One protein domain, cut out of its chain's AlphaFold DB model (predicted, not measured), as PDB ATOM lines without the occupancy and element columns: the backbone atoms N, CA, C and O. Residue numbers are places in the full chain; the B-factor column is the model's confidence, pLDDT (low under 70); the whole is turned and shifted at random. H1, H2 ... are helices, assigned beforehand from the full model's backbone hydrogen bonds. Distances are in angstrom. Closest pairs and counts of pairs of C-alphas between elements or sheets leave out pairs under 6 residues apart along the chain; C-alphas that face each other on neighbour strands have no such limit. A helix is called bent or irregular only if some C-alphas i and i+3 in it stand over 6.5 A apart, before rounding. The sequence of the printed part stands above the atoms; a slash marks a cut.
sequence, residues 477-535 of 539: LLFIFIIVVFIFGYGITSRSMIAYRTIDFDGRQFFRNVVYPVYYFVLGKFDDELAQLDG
ATOM      1  N   LEU A 477     -24.429 -28.746 -28.832       69.94
ATOM      2  CA  LEU A 477     -23.686 -27.918 -29.795       69.94
ATOM      3  C   LEU A 477     -23.295 -28.717 -31.030       69.94
ATOM      4  O   LEU A 477     -23.402 -28.208 -32.142       69.94
ATOM      5  N   LEU A 478     -22.866 -29.964 -30.833       74.69
ATOM      6  CA  LEU A 478     -22.568 -30.869 -31.935       74.69
ATOM      7  C   LEU A 478     -23.836 -31.150 -32.752       74.69
ATOM      8  O   LEU A 478     -23.791 -31.108 -33.977       74.69
ATOM      9  N   PHE A 479     -24.982 -31.328 -32.091       79.44
ATOM     10  CA  PHE A 479     -26.273 -31.475 -32.758       79.44
ATOM     11  C   PHE A 479     -26.697 -30.219 -33.539       79.44
ATOM     12  O   PHE A 479     -27.051 -30.327 -34.710       79.44
ATOM     13  N   ILE A 480     -26.600 -29.023 -32.944       82.19
ATOM     14  CA  ILE A 480     -26.889 -27.754 -33.636       82.19
ATOM     15  C   ILE A 480     -25.944 -27.568 -34.827       82.19
ATOM     16  O   ILE A 480     -26.393 -27.192 -35.904       82.19
ATOM     17  N   PHE A 481     -24.653 -27.866 -34.669       83.44
ATOM     18  CA  PHE A 481     -23.678 -27.780 -35.755       83.44
ATOM     19  C   PHE A 481     -24.033 -28.724 -36.909       83.44
ATOM     20  O   PHE A 481     -24.035 -28.301 -38.064       83.44
ATOM     21  N   ILE A 482     -24.409 -29.971 -36.607       86.88
ATOM     22  CA  ILE A 482     -24.874 -30.930 -37.616       86.88
ATOM     23  C   ILE A 482     -26.138 -30.416 -38.316       86.88
ATOM     24  O   ILE A 482     -26.205 -30.480 -39.541       86.88
ATOM     25  N   ILE A 483     -27.109 -29.858 -37.581       87.81
ATOM     26  CA  ILE A 483     -28.320 -29.265 -38.172       87.81
ATOM     27  C   ILE A 483     -27.964 -28.104 -39.100       87.81
ATOM     28  O   ILE A 483     -28.492 -28.028 -40.204       87.81
ATOM     29  N   VAL A 484     -27.065 -27.211 -38.687       87.06
ATOM     30  CA  VAL A 484     -26.638 -26.078 -39.515       87.06
ATOM     31  C   VAL A 484     -25.989 -26.581 -40.805       87.06
ATOM     32  O   VAL A 484     -26.401 -26.172 -41.889       87.06
ATOM     33  N   VAL A 485     -25.040 -27.519 -40.714       90.25
ATOM     34  CA  VAL A 485     -24.398 -28.131 -41.889       90.25
ATOM     35  C   VAL A 485     -25.430 -28.808 -42.795       90.25
ATOM     36  O   VAL A 485     -25.357 -28.666 -44.015       90.25
ATOM     37  N   PHE A 486     -26.423 -29.486 -42.220       88.88
ATOM     38  CA  PHE A 486     -27.510 -30.116 -42.964       88.88
ATOM     39  C   PHE A 486     -28.391 -29.093 -43.696       88.88
ATOM     40  O   PHE A 486     -28.640 -29.253 -44.891       88.88
ATOM     41  N   ILE A 487     -28.810 -28.017 -43.019       88.38
ATOM     42  CA  ILE A 487     -29.622 -26.941 -43.609       88.38
ATOM     43  C   ILE A 487     -28.872 -26.290 -44.774       88.38
ATOM     44  O   ILE A 487     -29.446 -26.113 -45.848       88.38
ATOM     45  N   PHE A 488     -27.584 -25.978 -44.600       87.50
ATOM     46  CA  PHE A 488     -26.769 -25.422 -45.679       87.50
ATOM     47  C   PHE A 488     -26.582 -26.414 -46.830       87.50
ATOM     48  O   PHE A 488     -26.771 -26.039 -47.985       87.50
ATOM     49  N   GLY A 489     -26.258 -27.677 -46.545       88.56
ATOM     50  CA  GLY A 489     -26.052 -28.700 -47.573       88.56
ATOM     51  C   GLY A 489     -27.303 -28.941 -48.421       88.56
ATOM     52  O   GLY A 489     -27.238 -28.922 -49.654       88.56
ATOM     53  N   TYR A 490     -28.459 -29.097 -47.774       86.19
ATOM     54  CA  TYR A 490     -29.738 -29.272 -48.459       86.19
ATOM     55  C   TYR A 490     -30.183 -27.996 -49.189       86.19
ATOM     56  O   TYR A 490     -30.625 -28.062 -50.338       86.19
ATOM     57  N   GLY A 491     -30.024 -26.820 -48.572       83.50
ATOM     58  CA  GLY A 491     -30.393 -25.536 -49.175       83.50
ATOM     59  C   GLY A 491     -29.589 -25.204 -50.424       83.50
ATOM     60  O   GLY A 491     -30.160 -24.787 -51.431       83.50
ATOM     61  N   ILE A 492     -28.275 -25.433 -50.396       84.38
ATOM     62  CA  ILE A 492     -27.407 -25.187 -51.553       84.38
ATOM     63  C   ILE A 492     -27.764 -26.153 -52.688       84.38
ATOM     64  O   ILE A 492     -27.927 -25.717 -53.826       84.38
ATOM     65  N   THR A 493     -27.954 -27.440 -52.378       83.31
ATOM     66  CA  THR A 493     -28.243 -28.480 -53.382       83.31
ATOM     67  C   THR A 493     -29.623 -28.308 -54.027       83.31
ATOM     68  O   THR A 493     -29.760 -28.383 -55.249       83.31
ATOM     69  N   SER A 494     -30.659 -28.043 -53.226       77.25
ATOM     70  CA  SER A 494     -32.025 -27.828 -53.730       77.25
ATOM     71  C   SER A 494     -32.101 -26.610 -54.653       77.25
ATOM     72  O   SER A 494     -32.721 -26.667 -55.716       77.25
ATOM     73  N   ARG A 495     -31.398 -25.525 -54.305       74.12
ATOM     74  CA  ARG A 495     -31.326 -24.329 -55.148       74.12
ATOM     75  C   ARG A 495     -30.463 -24.519 -56.387       74.12
ATOM     76  O   ARG A 495     -30.879 -24.052 -57.444       74.12
ATOM     77  N   SER A 496     -29.340 -25.237 -56.307       74.75
ATOM     78  CA  SER A 496     -28.513 -25.517 -57.489       74.75
ATOM     79  C   SER A 496     -29.228 -26.387 -58.524       74.75
ATOM     80  O   SER A 496     -28.935 -26.287 -59.709       74.75
ATOM     81  N   MET A 497     -30.162 -27.241 -58.091       75.50
ATOM     82  CA  MET A 497     -30.926 -28.109 -58.991       75.50
ATOM     83  C   MET A 497     -32.042 -27.358 -59.740       75.50
ATOM     84  O   MET A 497     -32.343 -27.700 -60.879       75.50
ATOM     85  N   ILE A 498     -32.654 -26.347 -59.111       70.88
ATOM     86  CA  ILE A 498     -33.832 -25.640 -59.647       70.88
ATOM     87  C   ILE A 498     -33.450 -24.336 -60.371       70.88
ATOM     88  O   ILE A 498     -34.092 -23.963 -61.351       70.88
ATOM     89  N   ALA A 499     -32.404 -23.629 -59.928       63.53
ATOM     90  CA  ALA A 499     -32.041 -22.315 -60.460       63.53
ATOM     91  C   ALA A 499     -30.755 -22.364 -61.310       63.53
ATOM     92  O   ALA A 499     -29.653 -22.454 -60.782       63.53
ATOM     93  N   TYR A 500     -30.887 -22.228 -62.637       53.62
ATOM     94  CA  TYR A 500     -29.754 -22.129 -63.581       53.62
ATOM     95  C   TYR A 500     -29.208 -20.692 -63.748       53.62
ATOM     96  O   TYR A 500     -28.237 -20.470 -64.468       53.62
ATOM     97  N   ARG A 501     -29.825 -19.674 -63.126       57.81
ATOM     98  CA  ARG A 501     -29.502 -18.264 -63.413       57.81
ATOM     99  C   ARG A 501     -28.541 -17.658 -62.390       57.81
ATOM    100  O   ARG A 501     -28.782 -17.727 -61.191       57.81
ATOM    101  N   THR A 502     -27.477 -17.046 -62.905       59.12
ATOM    102  CA  THR A 502     -26.412 -16.337 -62.185       59.12
ATOM    103  C   THR A 502     -26.980 -15.309 -61.209       59.12
ATOM    104  O   THR A 502     -27.577 -14.317 -61.626       59.12
ATOM    105  N   ILE A 503     -26.806 -15.571 -59.915       59.03
ATOM    106  CA  ILE A 503     -27.188 -14.677 -58.822       59.03
ATOM    107  C   ILE A 503     -26.031 -13.698 -58.606       59.03
ATOM    108  O   ILE A 503     -24.906 -14.135 -58.351       59.03
ATOM    109  N   ASP A 504     -26.299 -12.394 -58.690       63.28
ATOM    110  CA  ASP A 504     -25.382 -11.381 -58.163       63.28
ATOM    111  C   ASP A 504     -25.198 -11.647 -56.666       63.28
ATOM    112  O   ASP A 504     -26.177 -11.799 -55.934       63.28
ATOM    113  N   PHE A 505     -23.949 -11.781 -56.214       65.31
ATOM    114  CA  PHE A 505     -23.631 -12.259 -54.868       65.31
ATOM    115  C   PHE A 505     -23.920 -11.185 -53.805       65.31
ATOM    116  O   PHE A 505     -23.011 -10.589 -53.230       65.31
ATOM    117  N   ASP A 506     -25.199 -10.931 -53.539       75.50
ATOM    118  CA  ASP A 506     -25.653 -10.192 -52.370       75.50
ATOM    119  C   ASP A 506     -25.981 -11.192 -51.255       75.50
ATOM    120  O   ASP A 506     -26.894 -12.022 -51.360       75.50
ATOM    121  N   GLY A 507     -25.221 -11.122 -50.158       73.00
ATOM    122  CA  GLY A 507     -25.334 -12.061 -49.043       73.00
ATOM    123  C   GLY A 507     -26.758 -12.156 -48.484       73.00
ATOM    124  O   GLY A 507     -27.190 -13.231 -48.077       73.00
ATOM    125  N   ARG A 508     -27.541 -11.069 -48.528       74.38
ATOM    126  CA  ARG A 508     -28.933 -11.072 -48.038       74.38
ATOM    127  C   ARG A 508     -29.858 -11.945 -48.879       74.38
ATOM    128  O   ARG A 508     -30.668 -12.688 -48.325       74.38
ATOM    129  N   GLN A 509     -29.742 -11.869 -50.203       73.94
ATOM    130  CA  GLN A 509     -30.547 -12.687 -51.109       73.94
ATOM    131  C   GLN A 509     -30.131 -14.156 -51.037       73.94
ATOM    132  O   GLN A 509     -30.995 -15.031 -51.060       73.94
ATOM    133  N   PHE A 510     -28.833 -14.421 -50.857       78.88
ATOM    134  CA  PHE A 510     -28.333 -15.774 -50.629       78.88
ATOM    135  C   PHE A 510     -28.994 -16.417 -49.402       78.88
ATOM    136  O   PHE A 510     -29.610 -17.474 -49.523       78.88
ATOM    137  N   PHE A 511     -28.961 -15.760 -48.238       77.56
ATOM    138  CA  PHE A 511     -29.578 -16.310 -47.026       77.56
ATOM    139  C   PHE A 511     -31.090 -16.499 -47.171       77.56
ATOM    140  O   PHE A 511     -31.595 -17.580 -46.857       77.56
ATOM    141  N   ARG A 512     -31.801 -15.489 -47.694       79.50
ATOM    142  CA  ARG A 512     -33.259 -15.533 -47.908       79.50
ATOM    143  C   ARG A 512     -33.686 -16.700 -48.791       79.50
ATOM    144  O   ARG A 512     -34.694 -17.336 -48.513       79.50
ATOM    145  N   ASN A 513     -32.922 -16.987 -49.838       73.81
ATOM    146  CA  ASN A 513     -33.318 -17.983 -50.822       73.81
ATOM    147  C   ASN A 513     -32.819 -19.387 -50.457       73.81
ATOM    148  O   ASN A 513     -33.512 -20.360 -50.740       73.81
ATOM    149  N   VAL A 514     -31.652 -19.510 -49.823       80.50
ATOM    150  CA  VAL A 514     -31.004 -20.805 -49.551       80.50
ATOM    151  C   VAL A 514     -31.363 -21.353 -48.169       80.50
ATOM    152  O   VAL A 514     -31.692 -22.529 -48.050       80.50
ATOM    153  N   VAL A 515     -31.313 -20.525 -47.123       82.81
ATOM    154  CA  VAL A 515     -31.368 -21.001 -45.727       82.81
ATOM    155  C   VAL A 515     -32.787 -20.962 -45.160       82.81
ATOM    156  O   VAL A 515     -33.234 -21.944 -44.572       82.81
ATOM    157  N   TYR A 516     -33.515 -19.858 -45.352       81.31
ATOM    158  CA  TYR A 516     -34.851 -19.679 -44.764       81.31
ATOM    159  C   TYR A 516     -35.884 -20.744 -45.180       81.31
ATOM    160  O   TYR A 516     -36.539 -21.285 -44.289       81.31
ATOM    161  N   PRO A 517     -36.008 -21.127 -46.466       78.19
ATOM    162  CA  PRO A 517     -37.030 -22.094 -46.878       78.19
ATOM    163  C   PRO A 517     -36.779 -23.480 -46.278       78.19
ATOM    164  O   PRO A 517     -37.702 -24.174 -45.863       78.19
ATOM    165  N   VAL A 518     -35.505 -23.866 -46.169       83.12
ATOM    166  CA  VAL A 518     -35.095 -25.142 -45.569       83.12
ATOM    167  C   VAL A 518     -35.290 -25.129 -44.058       83.12
ATOM    168  O   VAL A 518     -35.679 -26.135 -43.474       83.12
ATOM    169  N   TYR A 519     -35.057 -23.989 -43.411       83.44
ATOM    170  CA  TYR A 519     -35.324 -23.841 -41.987       83.44
ATOM    171  C   TYR A 519     -36.816 -24.034 -41.662       83.44
ATOM    172  O   TYR A 519     -37.149 -24.802 -40.760       83.44
ATOM    173  N   TYR A 520     -37.726 -23.423 -42.432       79.75
ATOM    174  CA  TYR A 520     -39.170 -23.635 -42.261       79.75
ATOM    175  C   TYR A 520     -39.624 -25.053 -42.622       79.75
ATOM    176  O   TYR A 520     -40.503 -25.603 -41.955       79.75
ATOM    177  N   PHE A 521     -38.968 -25.676 -43.602       78.75
ATOM    178  CA  PHE A 521     -39.172 -27.083 -43.936       78.75
ATOM    179  C   PHE A 521     -38.840 -28.013 -42.758       78.75
ATOM    180  O   PHE A 521     -39.629 -28.893 -42.423       78.75
ATOM    181  N   VAL A 522     -37.718 -27.783 -42.065       82.69
ATOM    182  CA  VAL A 522     -37.338 -28.555 -40.863       82.69
ATOM    183  C   VAL A 522     -38.361 -28.393 -39.730       82.69
ATOM    184  O   VAL A 522     -38.548 -29.310 -38.933       82.69
ATOM    185  N   LEU A 523     -39.071 -27.262 -39.678       78.38
ATOM    186  CA  LEU A 523     -40.159 -27.011 -38.726       78.38
ATOM    187  C   LEU A 523     -41.508 -27.636 -39.137       78.38
ATOM    188  O   LEU A 523     -42.485 -27.491 -38.405       78.38
ATOM    189  N   GLY A 524     -41.581 -28.328 -40.279       76.06
ATOM    190  CA  GLY A 524     -42.782 -29.029 -40.737       76.06
ATOM    191  C   GLY A 524     -43.850 -28.137 -41.377       76.06
ATOM    192  O   GLY A 524     -44.980 -28.585 -41.558       76.06
ATOM    193  N   LYS A 525     -43.522 -26.889 -41.738       70.31
ATOM    194  CA  LYS A 525     -44.407 -26.020 -42.530       70.31
ATOM    195  C   LYS A 525     -44.109 -26.231 -44.015       70.31
ATOM    196  O   LYS A 525     -43.159 -25.656 -44.535       70.31
ATOM    197  N   PHE A 526     -44.887 -27.095 -44.666       61.25
ATOM    198  CA  PHE A 526     -44.607 -27.560 -46.029       61.25
ATOM    199  C   PHE A 526     -45.143 -26.651 -47.154       61.25
ATOM    200  O   PHE A 526     -44.522 -26.618 -48.212       61.25
ATOM    201  N   ASP A 527     -46.221 -25.880 -46.947       52.19
ATOM    202  CA  ASP A 527     -47.068 -25.518 -48.101       52.19
ATOM    203  C   ASP A 527     -47.114 -24.039 -48.536       52.19
ATOM    204  O   ASP A 527     -47.394 -23.780 -49.705       52.19
ATOM    205  N   ASP A 528     -46.771 -23.051 -47.701       52.09
ATOM    206  CA  ASP A 528     -47.096 -21.651 -48.056       52.09
ATOM    207  C   ASP A 528     -45.943 -20.833 -48.679       52.09
ATOM    208  O   ASP A 528     -46.187 -19.906 -49.455       52.09
ATOM    209  N   GLU A 529     -44.672 -21.157 -48.404       52.28
ATOM    210  CA  GLU A 529     -43.535 -20.323 -48.852       52.28
ATOM    211  C   GLU A 529     -42.887 -20.780 -50.169       52.28
ATOM    212  O   GLU A 529     -42.370 -19.947 -50.919       52.28
ATOM    213  N   LEU A 530     -42.952 -22.074 -50.508       49.97
ATOM    214  CA  LEU A 530     -42.491 -22.581 -51.811       49.97
ATOM    215  C   LEU A 530     -43.305 -21.969 -52.964       49.97
ATOM    216  O   LEU A 530     -42.731 -21.585 -53.980       49.97
ATOM    217  N   ALA A 531     -44.611 -21.762 -52.763       50.25
ATOM    218  CA  ALA A 531     -45.483 -21.099 -53.733       50.25
ATOM    219  C   ALA A 531     -45.144 -19.609 -53.938       50.25
ATOM    220  O   ALA A 531     -45.263 -19.096 -55.051       50.25
ATOM    221  N   GLN A 532     -44.689 -18.912 -52.890       48.22
ATOM    222  CA  GLN A 532     -44.299 -17.497 -52.975       48.22
ATOM    223  C   GLN A 532     -42.906 -17.293 -53.590       48.22
ATOM    224  O   GLN A 532     -42.652 -16.266 -54.221       48.22
ATOM    225  N   LEU A 533     -41.998 -18.262 -53.438       48.94
ATOM    226  CA  LEU A 533     -40.647 -18.212 -54.013       48.94
ATOM    227  C   LEU A 533     -40.608 -18.545 -55.512       48.94
ATOM    228  O   LEU A 533     -39.677 -18.114 -56.190       48.94
ATOM    229  N   ASP A 534     -41.626 -19.235 -56.031       46.19
ATOM    230  CA  ASP A 534     -41.778 -19.560 -57.458       46.19
ATOM    231  C   ASP A 534     -42.337 -18.403 -58.311       46.19
ATOM    232  O   ASP A 534     -42.586 -18.567 -59.506       46.19
ATOM    233  N   GLY A 535     -42.517 -17.205 -57.742       44.44
ATOM    234  CA  GLY A 535     -42.849 -16.011 -58.526       44.44
ATOM    235  C   GLY A 535     -44.208 -16.070 -59.233       44.44
ATOM    236  O   GLY A 535     -44.421 -15.352 -60.211       44.44
TER     237      GLY A 535
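AT A GLANCE: This is residues 477 to 535 of the 539 residues of the protein "Hypothetical protein" of Rotaria socialis (UniProt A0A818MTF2). One long helix, H1, makes the longest part, and two short helices, H2 and H3, meet it partway along its length, both near Gly 491; a small helix, H4, lies beyond H3, away from H1. The beginning of H1, residues 477 to 482, sticks out past the other parts, and residues 497 to 509 stand free as the chain swings out from the far end of H1 and returns to H2. The printed part has 59 residues with four named helices, in the order H1, H2, H3, H4, and no named strand; the class is all helix. With a radius of gyration of the C-alphas of 12.1 A it is only just compact, close to loose, and the C-alphas span 35 by 26 by 20 A.

HOW THE PARTS SIT: H1, residues 477 to 498, is the longest helix. H2, residues 507 to 514, touches it about perpendicular, at 84 degrees, and the closest C-alphas are those of Gly 491 and Val 514, 4.8 A apart. H1 touches H2 with residues 488 to 495 alone. H3, residues 516 to 522, touches residues 487 to 491 of H1 at a steep tilt of 63 degrees, opposite ways; the closest C-alphas are those of Gly 491 and Val 518, 5.9 A apart. H2 and H3 meet only through their link. H4, residues 529 to 533, is close to H3 but not clearly touching, with the C-alphas of Pro 517 and Glu 529 closest at 7.0 A. H4 is also close to H2 but not clearly touching, the closest C-alphas being those of Asn 513 and Leu 533, 8.0 A apart. H1 and H4 are apart. In H1, H2, H3 and H4 every O i to N i+4 pair is within hydrogen-bond range.

IN THESE COORDINATES: H1 begins at C-alpha 477, (-23.686, -27.918, -29.795), and ends 31.6 A away at C-alpha 498, (-33.832, -25.640, -59.647); it is not bent. H2 measures 10.4 A from C-alpha 507 to C-alpha 514, and H3 measures 10.0 A from C-alpha 516 to C-alpha 522. H4, of five residues and 6.3 A, ends at C-alpha 533, (-40.647, -18.212, -54.013).

THE WHOLE: The two C-alphas farthest apart are those of Leu 478 and Gly 535, at 36.6 A. The printed part has no cut. The link from H2 to H3 is tight, with 1 residue, and those from H1 to H2 and from H3 to H4 are short, with 8 and 6 residues. The mean pLDDT of the printed part is 72.8; it is under 70 at residue 477, residues 499 to 505 and residues 526 to 535, and H4 has a mean of 50.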